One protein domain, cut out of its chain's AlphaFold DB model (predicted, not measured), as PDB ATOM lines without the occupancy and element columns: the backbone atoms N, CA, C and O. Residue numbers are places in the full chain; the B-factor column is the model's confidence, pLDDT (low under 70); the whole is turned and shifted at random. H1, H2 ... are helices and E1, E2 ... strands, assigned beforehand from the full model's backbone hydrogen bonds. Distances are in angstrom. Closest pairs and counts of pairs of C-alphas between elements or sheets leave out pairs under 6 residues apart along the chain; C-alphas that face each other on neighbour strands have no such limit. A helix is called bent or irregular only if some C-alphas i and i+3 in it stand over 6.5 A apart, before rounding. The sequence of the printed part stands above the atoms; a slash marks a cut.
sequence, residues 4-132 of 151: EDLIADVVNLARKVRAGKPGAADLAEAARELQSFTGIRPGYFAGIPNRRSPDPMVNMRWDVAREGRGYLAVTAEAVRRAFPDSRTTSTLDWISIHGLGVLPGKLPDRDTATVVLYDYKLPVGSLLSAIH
ATOM      1  N   GLU A   4      40.666 -65.656  16.466       78.75
ATOM      2  CA  GLU A   4      41.954 -65.866  17.123       78.75
ATOM      3  C   GLU A   4      43.057 -64.929  16.618       78.75
ATOM      4  O   GLU A   4      43.859 -64.468  17.432       78.75
ATOM      5  N   ASP A   5      43.064 -64.606  15.321       84.56
ATOM      6  CA  ASP A   5      44.039 -63.690  14.721       84.56
ATOM      7  C   ASP A   5      43.826 -62.270  15.253       84.56
ATOM      8  O   ASP A   5      44.781 -61.600  15.639       84.56
ATOM      9  N   LEU A   6      42.563 -61.842  15.367       87.31
ATOM     10  CA  LEU A   6      42.213 -60.523  15.893       87.31
ATOM     11  C   LEU A   6      42.541 -60.390  17.387       87.31
ATOM     12  O   LEU A   6      43.041 -59.356  17.824       87.31
ATOM     13  N   ILE A   7      42.315 -61.441  18.185       86.75
ATOM     14  CA  ILE A   7      42.741 -61.457  19.595       86.75
ATOM     15  C   ILE A   7      44.263 -61.306  19.687       86.75
ATOM     16  O   ILE A   7      44.754 -60.515  20.495       86.75
ATOM     17  N   ALA A   8      45.013 -62.060  18.878       86.38
ATOM     18  CA  ALA A   8      46.468 -61.971  18.856       86.38
ATOM     19  C   ALA A   8      46.943 -60.572  18.434       86.38
ATOM     20  O   ALA A   8      47.881 -60.039  19.034       86.38
ATOM     21  N   ASP A   9      46.276 -59.958  17.457       91.12
ATOM     22  CA  ASP A   9      46.590 -58.610  16.993       91.12
ATOM     23  C   ASP A   9      46.342 -57.549  18.076       91.12
ATOM     24  O   ASP A   9      47.259 -56.802  18.421       91.12
ATOM     25  N   VAL A  10      45.172 -57.565  18.730       93.19
ATOM     26  CA  VAL A  10      44.861 -56.671  19.863       93.19
ATOM     27  C   VAL A  10      45.903 -56.800  20.976       93.19
ATOM     28  O   VAL A  10      46.386 -55.791  21.489       93.19
ATOM     29  N   VAL A  11      46.299 -58.024  21.339       91.38
ATOM     30  CA  VAL A  11      47.331 -58.256  22.363       91.38
ATOM     31  C   VAL A  11      48.680 -57.674  21.932       91.38
ATOM     32  O   VAL A  11      49.350 -56.999  22.718       91.38
ATOM     33  N   ASN A  12      49.089 -57.902  20.684       92.31
ATOM     34  CA  ASN A  12      50.358 -57.403  20.160       92.31
ATOM     35  C   ASN A  12      50.392 -55.871  20.091       92.31
ATOM     36  O   ASN A  12      51.387 -55.256  20.492       92.31
ATOM     37  N   LEU A  13      49.308 -55.249  19.627       95.88
ATOM     38  CA  LEU A  13      49.138 -53.800  19.601       95.88
ATOM     39  C   LEU A  13      49.137 -53.215  21.018       95.88
ATOM     40  O   LEU A  13      49.872 -52.266  21.286       95.88
ATOM     41  N   ALA A  14      48.420 -53.830  21.960       94.44
ATOM     42  CA  ALA A  14      48.401 -53.407  23.357       94.44
ATOM     43  C   ALA A  14      49.795 -53.456  23.998       94.44
ATOM     44  O   ALA A  14      50.211 -52.497  24.648       94.44
ATOM     45  N   ARG A  15      50.570 -54.519  23.757       92.62
ATOM     46  CA  ARG A  15      51.963 -54.615  24.225       92.62
ATOM     47  C   ARG A  15      52.856 -53.530  23.619       92.62
ATOM     48  O   ARG A  15      53.664 -52.942  24.337       92.62
ATOM     49  N   LYS A  16      52.716 -53.241  22.319       93.94
ATOM     50  CA  LYS A  16      53.456 -52.155  21.648       93.94
ATOM     51  C   LYS A  16      53.130 -50.800  22.277       93.94
ATOM     52  O   LYS A  16      54.055 -50.091  22.671       93.94
ATOM     53  N   VAL A  17      51.844 -50.484  22.424       95.06
ATOM     54  CA  VAL A  17      51.381 -49.227  23.028       95.06
ATOM     55  C   VAL A  17      51.864 -49.117  24.472       95.06
ATOM     56  O   VAL A  17      52.433 -48.093  24.832       95.06
ATOM     57  N   ARG A  18      51.746 -50.185  25.275       92.56
ATOM     58  CA  ARG A  18      52.278 -50.258  26.650       92.56
ATOM     59  C   ARG A  18      53.773 -49.947  26.718       92.56
ATOM     60  O   ARG A  18      54.212 -49.254  27.628       92.56
ATOM     61  N   ALA A  19      54.546 -50.423  25.743       91.06
ATOM     62  CA  ALA A  19      55.974 -50.140  25.619       91.06
ATOM     63  C   ALA A  19      56.288 -48.725  25.080       91.06
ATOM     64  O   ALA A  19      57.440 -48.443  24.757       91.06
ATOM     65  N   GLY A  20      55.286 -47.851  24.938       89.88
ATOM     66  CA  GLY A  20      55.440 -46.487  24.431       89.88
ATOM     67  C   GLY A  20      55.622 -46.396  22.914       89.88
ATOM     68  O   GLY A  20      56.031 -45.350  22.412       89.88
ATOM     69  N   LYS A  21      55.348 -47.474  22.166       92.25
ATOM     70  CA  LYS A  21      55.439 -47.469  20.700       92.25
ATOM     71  C   LYS A  21      54.142 -46.932  20.073       92.25
ATOM     72  O   LYS A  21      53.073 -47.095  20.664       92.25
ATOM     73  N   PRO A  22      54.209 -46.336  18.867       90.88
ATOM     74  CA  PRO A  22      53.018 -45.952  18.110       90.88
ATOM     75  C   PRO A  22      52.083 -47.145  17.857       90.88
ATOM     76  O   PRO A  22      52.539 -48.288  17.786       90.88
ATOM     77  N   GLY A  23      50.786 -46.863  17.701       94.62
ATOM     78  CA  GLY A  23      49.755 -47.881  17.443       94.62
ATOM     79  C   GLY A  23      48.476 -47.725  18.270       94.62
ATOM     80  O   GLY A  23      47.648 -48.625  18.277       94.62
ATOM     81  N   ALA A  24      48.297 -46.612  18.992       96.12
ATOM     82  CA  ALA A  24      47.098 -46.384  19.802       96.12
ATOM     83  C   ALA A  24      45.806 -46.337  18.957       96.12
ATOM     84  O   ALA A  24      44.792 -46.888  19.374       96.12
ATOM     85  N   ALA A  25      45.848 -45.719  17.772       96.81
ATOM     86  CA  ALA A  25      44.707 -45.678  16.852       96.81
ATOM     87  C   ALA A  25      44.330 -47.084  16.357       96.81
ATOM     88  O   ALA A  25      43.186 -47.499  16.537       96.81
ATOM     89  N   ASP A  26      45.315 -47.829  15.849       97.75
ATOM     90  CA  ASP A  26      45.138 -49.207  15.374       97.75
ATOM     91  C   ASP A  26      44.626 -50.117  16.498       97.75
ATOM     92  O   ASP A  26      43.697 -50.896  16.309       97.75
ATOM     93  N   LEU A  27      45.169 -49.968  17.712       97.44
ATOM     94  CA  LEU A  27      44.700 -50.702  18.886       97.44
ATOM     95  C   LEU A  27      43.236 -50.396  19.208       97.44
ATOM     96  O   LEU A  27      42.471 -51.313  19.496       97.44
ATOM     97  N   ALA A  28      42.838 -49.122  19.196       97.31
ATOM     98  CA  ALA A  28      41.456 -48.742  19.468       97.31
ATOM     99  C   ALA A  28      40.503 -49.303  18.399       97.31
ATOM    100  O   ALA A  28      39.393 -49.717  18.717       97.31
ATOM    101  N   GLU A  29      40.921 -49.353  17.135       96.56
ATOM    102  CA  GLU A  29      40.160 -49.990  16.060       96.56
ATOM    103  C   GLU A  29      40.033 -51.504  16.246       96.56
ATOM    104  O   GLU A  29      38.909 -52.001  16.343       96.56
ATOM    105  N   ALA A  30      41.149 -52.211  16.419       95.06
ATOM    106  CA  ALA A  30      41.155 -53.655  16.627       95.06
ATOM    107  C   ALA A  30      40.365 -54.059  17.888       95.06
ATOM    108  O   ALA A  30      39.633 -55.048  17.887       95.06
ATOM    109  N   ALA A  31      40.445 -53.267  18.963       94.31
ATOM    110  CA  ALA A  31      39.674 -53.500  20.182       94.31
ATOM    111  C   ALA A  31      38.162 -53.319  19.966       94.31
ATOM    112  O   ALA A  31      37.376 -54.109  20.491       94.31
ATOM    113  N   ARG A  32      37.742 -52.324  19.168       93.06
ATOM    114  CA  ARG A  32      36.331 -52.131  18.781       93.06
ATOM    115  C   ARG A  32      35.814 -53.292  17.944       93.06
ATOM    116  O   ARG A  32      34.705 -53.767  18.194       93.06
ATOM    117  N   GLU A  33      36.601 -53.738  16.968       92.25
ATOM    118  CA  GLU A  33      36.258 -54.896  16.146       92.25
ATOM    119  C   GLU A  33      36.115 -56.142  17.025       92.25
ATOM    120  O   GLU A  33      35.076 -56.801  16.992       92.25
ATOM    121  N   LEU A  34      37.078 -56.393  17.915       90.00
ATOM    122  CA  LEU A  34      37.038 -57.538  18.819       90.00
ATOM    123  C   LEU A  34      35.840 -57.481  19.780       90.00
ATOM    124  O   LEU A  34      35.163 -58.487  19.996       90.00
ATOM    125  N   GLN A  35      35.540 -56.303  20.334       88.44
ATOM    126  CA  GLN A  35      34.407 -56.104  21.238       88.44
ATOM    127  C   GLN A  35      33.067 -56.388  20.544       88.44
ATOM    128  O   GLN A  35      32.142 -56.879  21.200       88.44
ATOM    129  N   SER A  36      32.959 -56.126  19.236       87.81
ATOM    130  CA  SER A  36      31.724 -56.339  18.472       87.81
ATOM    131  C   SER A  36      31.250 -57.800  18.485       87.81
ATOM    132  O   SER A  36      30.045 -58.041  18.540       87.81
ATOM    133  N   PHE A  37      32.178 -58.759  18.567       84.88
ATOM    134  CA  PHE A  37      31.864 -60.189  18.641       84.88
ATOM    135  C   PHE A  37      31.254 -60.620  19.976       84.88
ATOM    136  O   PHE A  37      30.611 -61.661  20.049       84.88
ATOM    137  N   THR A  38      31.413 -59.827  21.036       80.12
ATOM    138  CA  THR A  38      30.834 -60.156  22.348       80.12
ATOM    139  C   THR A  38      29.350 -59.804  22.456       80.12
ATOM    140  O   THR A  38      28.699 -60.195  23.419       80.12
ATOM    141  N   GLY A  39      28.818 -58.990  21.534       77.44
ATOM    142  CA  GLY A  39      27.455 -58.444  21.606       77.44
ATOM    143  C   GLY A  39      27.211 -57.449  22.755       77.44
ATOM    144  O   GLY A  39      26.165 -56.797  22.790       77.44
ATOM    145  N   ILE A  40      28.171 -57.273  23.671       79.12
ATOM    146  CA  ILE A  40      28.077 -56.360  24.812       79.12
ATOM    147  C   ILE A  40      28.425 -54.945  24.347       79.12
ATOM    148  O   ILE A  40      29.496 -54.693  23.792       79.12
ATOM    149  N   ARG A  41      27.519 -54.001  24.602       74.12
ATOM    150  CA  ARG A  41      27.727 -52.575  24.325       74.12
ATOM    151  C   ARG A  41      28.250 -51.854  25.576       74.12
ATOM    152  O   ARG A  41      27.890 -52.264  26.679       74.12
ATOM    153  N   PRO A  42      29.038 -50.770  25.429       74.62
ATOM    154  CA  PRO A  42      29.442 -49.916  26.549       74.62
ATOM    155  C   PRO A  42      28.247 -49.538  27.427       74.62
ATOM    156  O   PRO A  42      27.231 -49.048  26.928       74.62
ATOM    157  N   GLY A  43      28.362 -49.766  28.736       59.94
ATOM    158  CA  GLY A  43      27.243 -49.730  29.688       59.94
ATOM    159  C   GLY A  43      26.692 -48.341  30.033       59.94
ATOM    160  O   GLY A  43      25.947 -48.205  30.997       59.94
ATOM    161  N   TYR A  44      27.035 -47.299  29.275       54.94
ATOM    162  CA  TYR A  44      26.760 -45.902  29.629       54.94
ATOM    163  C   TYR A  44      25.844 -45.164  28.637       54.94
ATOM    164  O   TYR A  44      25.853 -43.941  28.566       54.94
ATOM    165  N   PHE A  45      24.995 -45.878  27.891       51.88
ATOM    166  CA  PHE A  45      23.975 -45.223  27.054       51.88
ATOM    167  C   PHE A  45      22.762 -44.706  27.848       51.88
ATOM    168  O   PHE A  45      22.085 -43.784  27.393       51.88
ATOM    169  N   ALA A  46      22.481 -45.252  29.037       45.56
ATOM    170  CA  ALA A  46      21.341 -44.839  29.853       45.56
ATOM    171  C   ALA A  46      21.713 -43.648  30.756       45.56
ATOM    172  O   ALA A  46      22.487 -43.793  31.698       45.56
ATOM    173  N   GLY A  47      21.163 -42.463  30.470       52.78
ATOM    174  CA  GLY A  47      21.270 -41.279  31.340       52.78
ATOM    175  C   GLY A  47      22.289 -40.221  30.914       52.78
ATOM    176  O   GLY A  47      22.441 -39.215  31.600       52.78
ATOM    177  N   ILE A  48      22.955 -40.408  29.776       57.88
ATOM    178  CA  ILE A  48      23.861 -39.418  29.195       57.88
ATOM    179  C   ILE A  48      23.071 -38.478  28.260       57.88
ATOM    180  O   ILE A  48      22.524 -38.943  27.257       57.88
ATOM    181  N   PRO A  49      22.973 -37.165  28.563       59.09
ATOM    182  CA  PRO A  49      22.313 -36.197  27.693       59.09
ATOM    183  C   PRO A  49      22.839 -36.250  26.251       59.09
ATOM    184  O   PRO A  49      24.039 -36.280  26.016       59.09
ATOM    185  N   ASN A  50      21.951 -36.162  25.258       65.62
ATOM    186  CA  ASN A  50      22.321 -36.077  23.833       65.62
ATOM    187  C   ASN A  50      22.953 -34.722  23.424       65.62
ATOM    188  O   ASN A  50      23.010 -34.407  22.239       65.62
ATOM    189  N   ARG A  51      23.412 -33.895  24.374       77.06
ATOM    190  CA  ARG A  51      23.949 -32.541  24.134       77.06
ATOM    191  C   ARG A  51      25.280 -32.380  24.845       77.06
ATOM    192  O   ARG A  51      25.320 -32.716  26.019       77.06
ATOM    193  N   ARG A  52      26.326 -31.851  24.193       83.50
ATOM    194  CA  ARG A  52      27.650 -31.626  24.817       83.50
ATOM    195  C   ARG A  52      27.509 -30.967  26.195       83.50
ATOM    196  O   ARG A  52      26.765 -30.001  26.357       83.50
ATOM    197  N   SER A  53      28.199 -31.530  27.181       85.88
ATOM    198  CA  SER A  53      28.283 -30.989  28.536       85.88
ATOM    199  C   SER A  53      29.275 -29.820  28.566       85.88
ATOM    200  O   SER A  53      30.247 -29.850  27.809       85.88
ATOM    201  N   PRO A  54      29.101 -28.806  29.433       87.75
ATOM    202  CA  PRO A  54      30.184 -27.864  29.723       87.75
ATOM    203  C   PRO A  54      31.384 -28.548  30.401       87.75
ATOM    204  O   PRO A  54      32.491 -28.023  30.356       87.75
ATOM    205  N   ASP A  55      31.177 -29.720  31.007       88.44
ATOM    206  CA  ASP A  55      32.231 -30.512  31.632       88.44
ATOM    207  C   ASP A  55      32.991 -31.355  30.576       88.44
ATOM    208  O   ASP A  55      32.395 -32.266  29.973       88.44
ATOM    209  N   PRO A  56      34.294 -31.092  30.335       91.19
ATOM    210  CA  PRO A  56      35.093 -31.829  29.356       91.19
ATOM    211  C   PRO A  56      35.267 -33.308  29.724       91.19
ATOM    212  O   PRO A  56      35.371 -34.147  28.829       91.19
ATOM    213  N   MET A  57      35.220 -33.647  31.011       89.75
ATOM    214  CA  MET A  57      35.275 -35.017  31.507       89.75
ATOM    215  C   MET A  57      34.083 -35.832  31.007       89.75
ATOM    216  O   MET A  57      34.223 -36.938  30.482       89.75
ATOM    217  N   VAL A  58      32.886 -35.255  31.143       87.88
ATOM    218  CA  VAL A  58      31.632 -35.868  30.698       87.88
ATOM    219  C   VAL A  58      31.663 -36.083  29.185       87.88
ATOM    220  O   VAL A  58      31.332 -37.172  28.720       87.88
ATOM    221  N   ASN A  59      32.138 -35.091  28.427       90.50
ATOM    222  CA  ASN A  59      32.289 -35.193  26.975       90.50
ATOM    223  C   ASN A  59      33.262 -36.303  26.562       90.50
ATOM    224  O   ASN A  59      32.914 -37.113  25.709       90.50
ATOM    225  N   MET A  60      34.433 -36.391  27.198       92.69
ATOM    226  CA  MET A  60      35.420 -37.433  26.902       92.69
ATOM    227  C   MET A  60      34.853 -38.835  27.157       92.69
ATOM    228  O   MET A  60      35.017 -39.736  26.340       92.69
ATOM    229  N   ARG A  61      34.121 -39.030  28.262       88.75
ATOM    230  CA  ARG A  61      33.449 -40.309  28.544       88.75
ATOM    231  C   ARG A  61      32.412 -40.660  27.479       88.75
ATOM    232  O   ARG A  61      32.265 -41.831  27.134       88.75
ATOM    233  N   TRP A  62      31.696 -39.667  26.956       87.88
ATOM    234  CA  TRP A  62      30.745 -39.892  25.867       87.88
ATOM    235  C   TRP A  62      31.436 -40.254  24.575       87.88
ATOM    236  O   TRP A  62      30.969 -41.159  23.894       87.88
ATOM    237  N   ASP A  63      32.540 -39.586  24.263       91.94
ATOM    238  CA  ASP A  63      33.317 -39.891  23.074       91.94
ATOM    239  C   ASP A  63      33.862 -41.320  23.160       91.94
ATOM    240  O   ASP A  63      33.724 -42.075  22.203       91.94
ATOM    241  N   VAL A  64      34.355 -41.763  24.325       92.75
ATOM    242  CA  VAL A  64      34.759 -43.166  24.527       92.75
ATOM    243  C   VAL A  64      33.581 -44.119  24.314       92.75
ATOM    244  O   VAL A  64      33.716 -45.101  23.587       92.75
ATOM    245  N   ALA A  65      32.416 -43.847  24.905       88.69
ATOM    246  CA  ALA A  65      31.271 -44.755  24.845       88.69
ATOM    247  C   ALA A  65      30.568 -44.793  23.471       88.69
ATOM    248  O   ALA A  65      30.171 -45.868  23.021       88.69
ATOM    249  N   ARG A  66      30.391 -43.643  22.809       84.44
ATOM    250  CA  ARG A  66      29.601 -43.501  21.570       84.44
ATOM    251  C   ARG A  66      30.479 -43.606  20.330       84.44
ATOM    252  O   ARG A  66      30.277 -44.515  19.529       84.44
ATOM    253  N   GLU A  67      31.471 -42.729  20.215       88.06
ATOM    254  CA  GLU A  67      32.356 -42.654  19.044       88.06
ATOM    255  C   GLU A  67      33.379 -43.799  19.060       88.06
ATOM    256  O   GLU A  67      33.583 -44.517  18.077       88.06
ATOM    257  N   GLY A  68      33.974 -44.030  20.231       86.56
ATOM    258  CA  GLY A  68      34.934 -45.093  20.483       86.56
ATOM    259  C   GLY A  68      34.296 -46.457  20.738       86.56
ATOM    260  O   GLY A  68      35.006 -47.451  20.800       86.56
ATOM    261  N   ARG A  69      32.972 -46.563  20.908       90.12
ATOM    262  CA  ARG A  69      32.298 -47.836  21.256       90.12
ATOM    263  C   ARG A  69      32.999 -48.603  22.396       90.12
ATOM    264  O   ARG A  69      33.055 -49.830  22.382       90.12
ATOM    265  N   GLY A  70      33.534 -47.873  23.372       92.06
ATOM    266  CA  GLY A  70      34.305 -48.395  24.499       92.06
ATOM    267  C   GLY A  70      35.823 -48.231  24.388       92.06
ATOM    268  O   GLY A  70      36.487 -48.433  25.396       92.06
ATOM    269  N   TYR A  71      36.376 -47.843  23.232       95.44
ATOM    270  CA  TYR A  71      37.820 -47.694  22.991       95.44
ATOM    271  C   TYR A  71      38.104 -46.493  22.087       95.44
ATOM    272  O   TYR A  71      37.677 -46.451  20.934       95.44
ATOM    273  N   LEU A  72      38.852 -45.513  22.587       97.06
ATOM    274  CA  LEU A  72      39.139 -44.286  21.851       97.06
ATOM    275  C   LEU A  72      40.615 -43.917  21.953       97.06
ATOM    276  O   LEU A  72      41.163 -43.791  23.049       97.06
ATOM    277  N   ALA A  73      41.242 -43.704  20.798       97.81
ATOM    278  CA  ALA A  73      42.579 -43.143  20.724       97.81
ATOM    279  C   ALA A  73      42.510 -41.613  20.806       97.81
ATOM    280  O   ALA A  73      41.812 -40.974  20.020       97.81
ATOM    281  N   VAL A  74      43.234 -41.029  21.757       97.19
ATOM    282  CA  VAL A  74      43.245 -39.584  22.026       97.19
ATOM    283  C   VAL A  74      44.648 -39.111  22.380       97.19
ATOM    284  O   VAL A  74      45.486 -39.890  22.823       97.19
ATOM    285  N   THR A  75      44.925 -37.826  22.202       97.25
ATOM    286  CA  THR A  75      46.183 -37.211  22.655       97.25
ATOM    287  C   THR A  75      46.250 -37.121  24.179       97.25
ATOM    288  O   THR A  75      45.222 -36.885  24.819       97.25
ATOM    289  N   ALA A  76      47.453 -37.196  24.748       95.56
ATOM    290  CA  ALA A  76      47.701 -36.995  26.172       95.56
ATOM    291  C   ALA A  76      47.168 -35.641  26.673       95.56
ATOM    292  O   ALA A  76      46.550 -35.580  27.734       95.56
ATOM    293  N   GLU A  77      47.309 -34.582  25.874       96.44
ATOM    294  CA  GLU A  77      46.766 -33.252  26.178       96.44
ATOM    295  C   GLU A  77      45.249 -33.275  26.411       96.44
ATOM    296  O   GLU A  77      44.750 -32.757  27.410       96.44
ATOM    297  N   ALA A  78      44.504 -33.911  25.504       96.56
ATOM    298  CA  ALA A  78      43.051 -34.024  25.607       96.56
ATOM    299  C   ALA A  78      42.625 -34.767  26.884       96.56
ATOM    300  O   ALA A  78      41.632 -34.389  27.506       96.56
ATOM    301  N   VAL A  79      43.398 -35.772  27.310       95.88
ATOM    302  CA  VAL A  79      43.165 -36.476  28.579       95.88
ATOM    303  C   VAL A  79      43.409 -35.552  29.773       95.88
ATOM    304  O   VAL A  79      42.523 -35.448  30.614       95.88
ATOM    305  N   ARG A  80      44.537 -34.827  29.831       94.69
ATOM    306  CA  ARG A  80      44.823 -33.876  30.932       94.69
ATOM    307  C   ARG A  80      43.782 -32.760  31.018       94.69
ATOM    308  O   ARG A  80      43.436 -32.325  32.108       94.69
ATOM    309  N   ARG A  81      43.262 -32.299  29.876       94.38
ATOM    310  CA  ARG A  81      42.188 -31.293  29.832       94.38
ATOM    311  C   ARG A  81      40.857 -31.829  30.355       94.38
ATOM    312  O   ARG A  81      40.118 -31.083  30.989       94.38
ATOM    313  N   ALA A  82      40.540 -33.090  30.068       94.06
ATOM    314  CA  ALA A  82      39.302 -33.726  30.513       94.06
ATOM    315  C   ALA A  82      39.363 -34.187  31.976       94.06
ATOM    316  O   ALA A  82      38.352 -34.143  32.665       94.06
ATOM    317  N   PHE A  83      40.536 -34.607  32.444       91.94
ATOM    318  CA  PHE A  83      40.771 -35.133  33.786       91.94
ATOM    319  C   PHE A  83      41.969 -34.411  34.421       91.94
ATOM    320  O   PHE A  83      43.036 -35.005  34.555       91.94
ATOM    321  N   PRO A  84      41.842 -33.117  34.757       89.62
ATOM    322  CA  PRO A  84      42.961 -32.351  35.287       89.62
ATOM    323  C   PRO A  84      43.384 -32.870  36.661       89.62
ATOM    324  O   PRO A  84      42.545 -33.164  37.520       89.62
ATOM    325  N   ASP A  85      44.698 -32.930  36.885       85.88
ATOM    326  CA  ASP A  85      45.245 -33.186  38.213       85.88
ATOM    327  C   ASP A  85      44.708 -32.150  39.205       85.88
ATOM    328  O   ASP A  85      44.657 -30.945  38.941       85.88
ATOM    329  N   SER A  86      44.328 -32.634  40.379       85.19
ATOM    330  CA  SER A  86      43.918 -31.803  41.503       85.19
ATOM    331  C   SER A  86      44.797 -32.099  42.712       85.19
ATOM    332  O   SER A  86      45.537 -33.079  42.748       85.19
ATOM    333  N   ARG A  87      44.679 -31.275  43.756       78.06
ATOM    334  CA  ARG A  87      45.437 -31.458  45.002       78.06
ATOM    335  C   ARG A  87      45.196 -32.823  45.669       78.06
ATOM    336  O   ARG A  87      46.033 -33.264  46.447       78.06
ATOM    337  N   THR A  88      44.054 -33.456  45.405       85.19
ATOM    338  CA  THR A  88      43.591 -34.668  46.100       85.19
ATOM    339  C   THR A  88      43.411 -35.876  45.189       85.19
ATOM    340  O   THR A  88      43.159 -36.970  45.683       85.19
ATOM    341  N   THR A  89      43.474 -35.693  43.872       87.44
ATOM    342  CA  THR A  89      43.100 -36.732  42.905       87.44
ATOM    343  C   THR A  89      43.917 -36.553  41.639       87.44
ATOM    344  O   THR A  89      43.871 -35.478  41.031       87.44
ATOM    345  N   SER A  90      44.664 -37.593  41.265       92.12
ATOM    346  CA  SER A  90      45.438 -37.604  40.027       92.12
ATOM    347  C   SER A  90      44.544 -37.853  38.810       92.12
ATOM    348  O   SER A  90      43.437 -38.385  38.918       92.12
ATOM    349  N   THR A  91      45.052 -37.524  37.628       90.12
ATOM    350  CA  THR A  91      44.434 -37.801  36.326       90.12
ATOM    351  C   THR A  91      44.044 -39.277  36.196       90.12
ATOM    352  O   THR A  91      42.943 -39.599  35.749       90.12
ATOM    353  N   LEU A  92      44.929 -40.195  36.606       90.06
ATOM    354  CA  LEU A  92      44.684 -41.638  36.515       90.06
ATOM    355  C   LEU A  92      43.591 -42.097  37.491       90.06
ATOM    356  O   LEU A  92      42.767 -42.938  37.123       90.06
ATOM    357  N   ASP A  93      43.535 -41.513  38.691       89.75
ATOM    358  CA  ASP A  93      42.474 -41.803  39.662       89.75
ATOM    359  C   ASP A  93      41.115 -41.335  39.140       89.75
ATOM    360  O   ASP A  93      40.142 -42.085  39.198       89.75
ATOM    361  N   TRP A  94      41.054 -40.133  38.558       89.75
ATOM    362  CA  TRP A  94      39.850 -39.625  37.904       89.75
ATOM    363  C   TRP A  94      39.362 -40.563  36.797       89.75
ATOM    364  O   TRP A  94      38.193 -40.952  36.783       89.75
ATOM    365  N   ILE A  95      40.259 -40.975  35.896       90.19
ATOM    366  CA  ILE A  95      39.958 -41.932  34.821       90.19
ATOM    367  C   ILE A  95      39.350 -43.220  35.406       90.19
ATOM    368  O   ILE A  95      38.278 -43.653  34.966       90.19
ATOM    369  N   SER A  96      39.970 -43.776  36.450       89.88
ATOM    370  CA  SER A  96      39.531 -45.014  37.110       89.88
ATOM    371  C   SER A  96      38.167 -44.889  37.803       89.88
ATOM    372  O   SER A  96      37.278 -45.720  37.574       89.88
ATOM    373  N   ILE A  97      37.950 -43.816  38.579       87.69
ATOM    374  CA  ILE A  97      36.667 -43.494  39.242       87.69
ATOM    375  C   ILE A  97      35.521 -43.465  38.225       87.69
ATOM    376  O   ILE A  97      34.389 -43.861  38.515       87.69
ATOM    377  N   HIS A  98      35.818 -43.047  36.996       85.44
ATOM    378  CA  HIS A  98      34.850 -42.943  35.914       85.44
ATOM    379  C   HIS A  98      34.655 -44.213  35.079       85.44
ATOM    380  O   HIS A  98      33.903 -44.182  34.095       85.44
ATOM    381  N   GLY A  99      35.230 -45.336  35.510       87.62
ATOM    382  CA  GLY A  99      35.075 -46.627  34.846       87.62
ATOM    383  C   GLY A  99      35.952 -46.785  33.607       87.62
ATOM    384  O   GLY A  99      35.680 -47.658  32.788       87.62
ATOM    385  N   LEU A 100      36.961 -45.929  33.442       92.38
ATOM    386  CA  LEU A 100      37.873 -45.965  32.311       92.38
ATOM    387  C   LEU A 100      39.257 -46.448  32.748       92.38
ATOM    388  O   LEU A 100      39.647 -46.329  33.905       92.38
ATOM    389  N   GLY A 101      39.999 -46.998  31.797       93.50
ATOM    390  CA  GLY A 101      41.435 -47.215  31.874       93.50
ATOM    391  C   GLY A 101      42.144 -46.435  30.772       93.50
ATOM    392  O   GLY A 101      41.517 -45.945  29.828       93.50
ATOM    393  N   VAL A 102      43.465 -46.322  30.891       95.25
ATOM    394  CA  VAL A 102      44.319 -45.710  29.873       95.25
ATOM    395  C   VAL A 102      45.508 -46.614  29.587       95.25
ATOM    396  O   VAL A 102      46.123 -47.135  30.508       95.25
ATOM    397  N   LEU A 103      45.859 -46.796  28.317       94.69
ATOM    398  CA  LEU A 103      47.077 -47.491  27.897       94.69
ATOM    399  C   LEU A 103      48.024 -46.462  27.255       94.69
ATOM    400  O   LEU A 103      47.572 -45.739  26.362       94.69
ATOM    401  N   PRO A 104      49.294 -46.334  27.700       92.06
ATOM    402  CA  PRO A 104      50.137 -47.335  28.380       92.06
ATOM    403  C   PRO A 104      49.990 -47.476  29.907       92.06
ATOM    404  O   PRO A 104      50.739 -48.239  30.515       92.06
ATOM    405  N   GLY A 105      49.049 -46.775  30.544       85.31
ATOM    406  CA  GLY A 105      48.820 -46.838  31.997       85.31
ATOM    407  C   GLY A 105      49.523 -45.758  32.804       85.31
ATOM    408  O   GLY A 105      49.217 -45.537  33.968       85.31
ATOM    409  N   LYS A 106      50.428 -45.032  32.154       88.44
ATOM    410  CA  LYS A 106      50.823 -43.683  32.541       88.44
ATOM    411  C   LYS A 106      50.533 -42.770  31.369       88.44
ATOM    412  O   LYS A 106      50.640 -43.189  30.216       88.44
ATOM    413  N   LEU A 107      50.166 -41.533  31.659       91.06
ATOM    414  CA  LEU A 107      49.997 -40.552  30.606       91.06
ATOM    415  C   LEU A 107      51.383 -40.057  30.169       91.06
ATOM    416  O   LEU A 107      52.153 -39.640  31.033       91.06
ATOM    417  N   PRO A 108      51.736 -40.117  28.874       92.38
ATOM    418  CA  PRO A 108      53.000 -39.566  28.408       92.38
ATOM    419  C   PRO A 108      53.115 -38.064  28.716       92.38
ATOM    420  O   PRO A 108      52.113 -37.342  28.746       92.38
ATOM    421  N   ASP A 109      54.343 -37.580  28.903       91.50
ATOM    422  CA  ASP A 109      54.613 -36.151  29.137       91.50
ATOM    423  C   ASP A 109      54.467 -35.306  27.874       91.50
ATOM    424  O   ASP A 109      54.183 -34.113  27.937       91.50
ATOM    425  N   ARG A 110      54.638 -35.926  26.705       93.69
ATOM    426  CA  ARG A 110      54.449 -35.255  25.426       93.69
ATOM    427  C   ARG A 110      52.960 -35.161  25.114       93.69
ATOM    428  O   ARG A 110      52.337 -36.169  24.794       93.69
ATOM    429  N   ASP A 111      52.436 -33.945  25.095       93.31
ATOM    430  CA  ASP A 111      51.028 -33.632  24.815       93.31
ATOM    431  C   ASP A 111      50.487 -34.261  23.524       93.31
ATOM    432  O   ASP A 111      49.366 -34.770  23.492       93.31
ATOM    433  N   THR A 112      51.315 -34.318  22.476       94.19
ATOM    434  CA  THR A 112      50.946 -34.907  21.180       94.19
ATOM    435  C   THR A 112      50.983 -36.438  21.156       94.19
ATOM    436  O   THR A 112      50.678 -37.030  20.123       94.19
ATOM    437  N   ALA A 113      51.427 -37.104  22.225       94.75
ATOM    438  CA  ALA A 113      51.456 -38.561  22.271       94.75
ATOM    439  C   ALA A 113      50.029 -39.110  22.341       94.75
ATOM    440  O   ALA A 113      49.215 -38.646  23.136       94.75
ATOM    441  N   THR A 114      49.726 -40.110  21.520       96.81
ATOM    442  CA  THR A 114      48.407 -40.745  21.505       96.81
ATOM    443  C   THR A 114      48.362 -41.906  22.495       96.81
ATOM    444  O   THR A 114      49.262 -42.744  22.525       96.81
ATOM    445  N   VAL A 115      47.292 -41.967  23.278       96.81
ATOM    446  CA  VAL A 115      46.961 -43.036  24.223       96.81
ATOM    447  C   VAL A 115      45.618 -43.653  23.859       96.81
ATOM    448  O   VAL A 115      44.849 -43.059  23.105       96.81
ATOM    449  N   VAL A 116      45.319 -44.828  24.411       97.81
ATOM    450  CA  VAL A 116      43.983 -45.434  24.302       97.81
ATOM    451  C   VAL A 116      43.262 -45.291  25.628       97.81
ATOM    452  O   VAL A 116      43.720 -45.839  26.627       97.81
ATOM    453  N   LEU A 117      42.131 -44.587  25.627       96.81
ATOM    454  CA  LEU A 117      41.140 -44.670  26.693       96.81
ATOM    455  C   LEU A 117      40.196 -45.835  26.407       96.81
ATOM    456  O   LEU A 117      39.733 -45.990  25.275       96.81
ATOM    457  N   TYR A 118      39.897 -46.640  27.421       94.94
ATOM    458  CA  TYR A 118      39.022 -47.801  27.270       94.94
ATOM    459  C   TYR A 118      38.087 -47.992  28.464       94.94
ATOM    460  O   TYR A 118      38.452 -47.691  29.595       94.94
ATOM    461  N   ASP A 119      36.888 -48.519  28.229       92.50
ATOM    462  CA  ASP A 119      35.975 -48.959  29.290       92.50
ATOM    463  C   ASP A 119      36.438 -50.324  29.822       92.50
ATOM    464  O   ASP A 119      36.285 -51.347  29.149       92.50
ATOM    465  N   TYR A 120      37.033 -50.358  31.022       87.88
ATOM    466  CA  TYR A 120      37.585 -51.600  31.579       87.88
ATOM    467  C   TYR A 120      36.507 -52.632  31.946       87.88
ATOM    468  O   TYR A 120      36.835 -53.807  32.122       87.88
ATOM    469  N   LYS A 121      35.232 -52.223  32.047       85.94
ATOM    470  CA  LYS A 121      34.105 -53.117  32.361       85.94
ATOM    471  C   LYS A 121      33.702 -53.982  31.169       85.94
ATOM    472  O   LYS A 121      32.976 -54.958  31.340       85.94
ATOM    473  N   LEU A 122      34.153 -53.629  29.965       86.81
ATOM    474  CA  LEU A 122      33.945 -54.434  28.771       86.81
ATOM    475  C   LEU A 122      34.946 -55.595  28.706       86.81
ATOM    476  O   LEU A 122      36.095 -55.420  29.116       86.81
ATOM    477  N   PRO A 123      34.569 -56.750  28.128       87.88
ATOM    478  CA  PRO A 123      35.460 -57.899  27.975       87.88
ATOM    479  C   PRO A 123      36.841 -57.566  27.402       87.88
ATOM    480  O   PRO A 123      37.861 -57.968  27.965       87.88
ATOM    481  N   VAL A 124      36.891 -56.795  26.310       90.31
ATOM    482  CA  VAL A 124      38.171 -56.398  25.709       90.31
ATOM    483  C   VAL A 124      38.874 -55.341  26.567       90.31
ATOM    484  O   VAL A 124      40.095 -55.325  26.642       90.31
ATOM    485  N   GLY A 125      38.140 -54.515  27.316       90.88
ATOM    486  CA  GLY A 125      38.736 -53.563  28.260       90.88
ATOM    487  C   GLY A 125      39.424 -54.250  29.440       90.88
ATOM    488  O   GLY A 125      40.528 -53.868  29.821       90.88
ATOM    489  N   SER A 126      38.824 -55.320  29.963       87.69
ATOM    490  CA  SER A 126      39.437 -56.171  30.986       87.69
ATOM    491  C   SER A 126      40.717 -56.848  30.477       87.69
ATOM    492  O   SER A 126      41.694 -56.939  31.220       87.69
ATOM    493  N   LEU A 127      40.764 -57.253  29.199       88.75
ATOM    494  CA  LEU A 127      42.006 -57.720  28.565       88.75
ATOM    495  C   LEU A 127      43.085 -56.632  28.570       88.75
ATOM    496  O   LEU A 127      44.209 -56.900  28.992       88.75
ATOM    497  N   LEU A 128      42.757 -55.423  28.102       92.00
ATOM    498  CA  LEU A 128      43.714 -54.312  28.041       92.00
ATOM    499  C   LEU A 128      44.246 -53.946  29.433       92.00
ATOM    500  O   LEU A 128      45.450 -53.738  29.580       92.00
ATOM    501  N   SER A 129      43.382 -53.951  30.453       89.50
ATOM    502  CA  SER A 129      43.782 -53.746  31.852       89.50
ATOM    503  C   SER A 129      44.779 -54.801  32.318       89.50
ATOM    504  O   SER A 129      45.808 -54.481  32.901       89.50
ATOM    505  N   ALA A 130      44.531 -56.068  32.004       86.00
ATOM    506  CA  ALA A 130      45.403 -57.132  32.467       86.00
ATOM    507  C   ALA A 130      46.768 -57.140  31.741       86.00
ATOM    508  O   ALA A 130      47.791 -57.471  32.340       86.00
ATOM    509  N   ILE A 131      46.809 -56.701  30.474       85.31
ATOM    510  CA  ILE A 131      48.065 -56.424  29.752       85.31
ATOM    511  C   ILE A 131      48.812 -55.250  30.396       85.31
ATOM    512  O   ILE A 131      50.032 -55.322  30.564       85.31
ATOM    513  N   HIS A 132      48.102 -54.181  30.772       84.25
ATOM    514  CA  HIS A 132      48.681 -53.052  31.501       84.25
ATOM    515  C   HIS A 132      49.378 -53.515  32.793       84.25
ATOM    516  O   HIS A 132      50.574 -53.240  32.965       84.25
TER     517      HIS A 132
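This is residues 4 to 132 of the 151 residues of an uncharacterized protein of Frankia torreyi (UniProt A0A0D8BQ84). A small antiparallel sheet of three strands forms the middle of three layers, with H2 and H6 packed over one face and H3 and H4 on the other. H1 joins H2 and H6 in an up-and-down bundle, each helix running against the one before it, and H5 lies beside the strands near E2. The long unnamed stretch 37 to 55 loops from H2 to H3. The printed part has 129 residues, with six named helices and three named strands in the order H1 H2 H3 E1 H4 H5 E2 E3 H6, sheet order E1 E3 E2, and the class is mostly helix. It is compact, with a radius of gyration of the C-alphas of 13.8 A and spans of 42 by 34 by 22 A.

H1, residues 4 to 18, begins at C-alpha 4 (41.954, -65.866, 17.123) and is 21.0 A long. H2 is residues 24 to 36, 18.4 A, and H3 residues 56 to 67, 15.2 A. H3 is neither bent nor irregular, but only just: C-alphas 64 and 67 are 6.0 A apart. E1, residues 71 to 75, begins at C-alpha 71 (37.820, -47.694, 22.991). H4 is residues 76 to 82, H5 residues 91 to 97, E2 residues 100 to 103, and E3 residues 114 to 119, 16.8 A. H6, residues 123 to 132, is 14.5 A long and ends at C-alpha 132 (48.681, -53.052, 31.501).

E3 is the inner strand, antiparallel to E1 at 149 degrees, with N 72 and O 117 2.9 A apart, within hydrogen-bond range. E2 and E3 form an antiparallel hairpin, with N 101 and O 118 at 2.8 A. E1, H4, H5 and E2 make a split strand-helix-strand unit, with E3 between its strands and a right-handed crossover. H2 runs along the strands at a height over the sheet of 8.0 A; its closest C-alphas to E1 are Ala 25 and Ala 73, 5.1 A. H6, on the same face, lies over E3 and E2 at 9.0 A. H1 only grazes the sheet with residues 14 to 18. H1 and H2 form a helical hairpin, closest C-alphas Leu 13 and Leu 27, 5.5 A. On the opposite face, H3 lies over E1 and E3 and touches H4 with residues 56 to 60 alone, closest C-alphas Met 57 and Ala 82, 4.3 A. H5 lies over none of the strands. In all six helices every O i to N i+4 pair is within hydrogen-bond range.

The C-alphas farthest apart are those of Glu 4 and Arg 87, 44.4 A. The printed part has no cut. The link from H2 to H3, 19 residues, is long. Mean pLDDT of the printed part is 88.2; residues 43 to 50 are under 70.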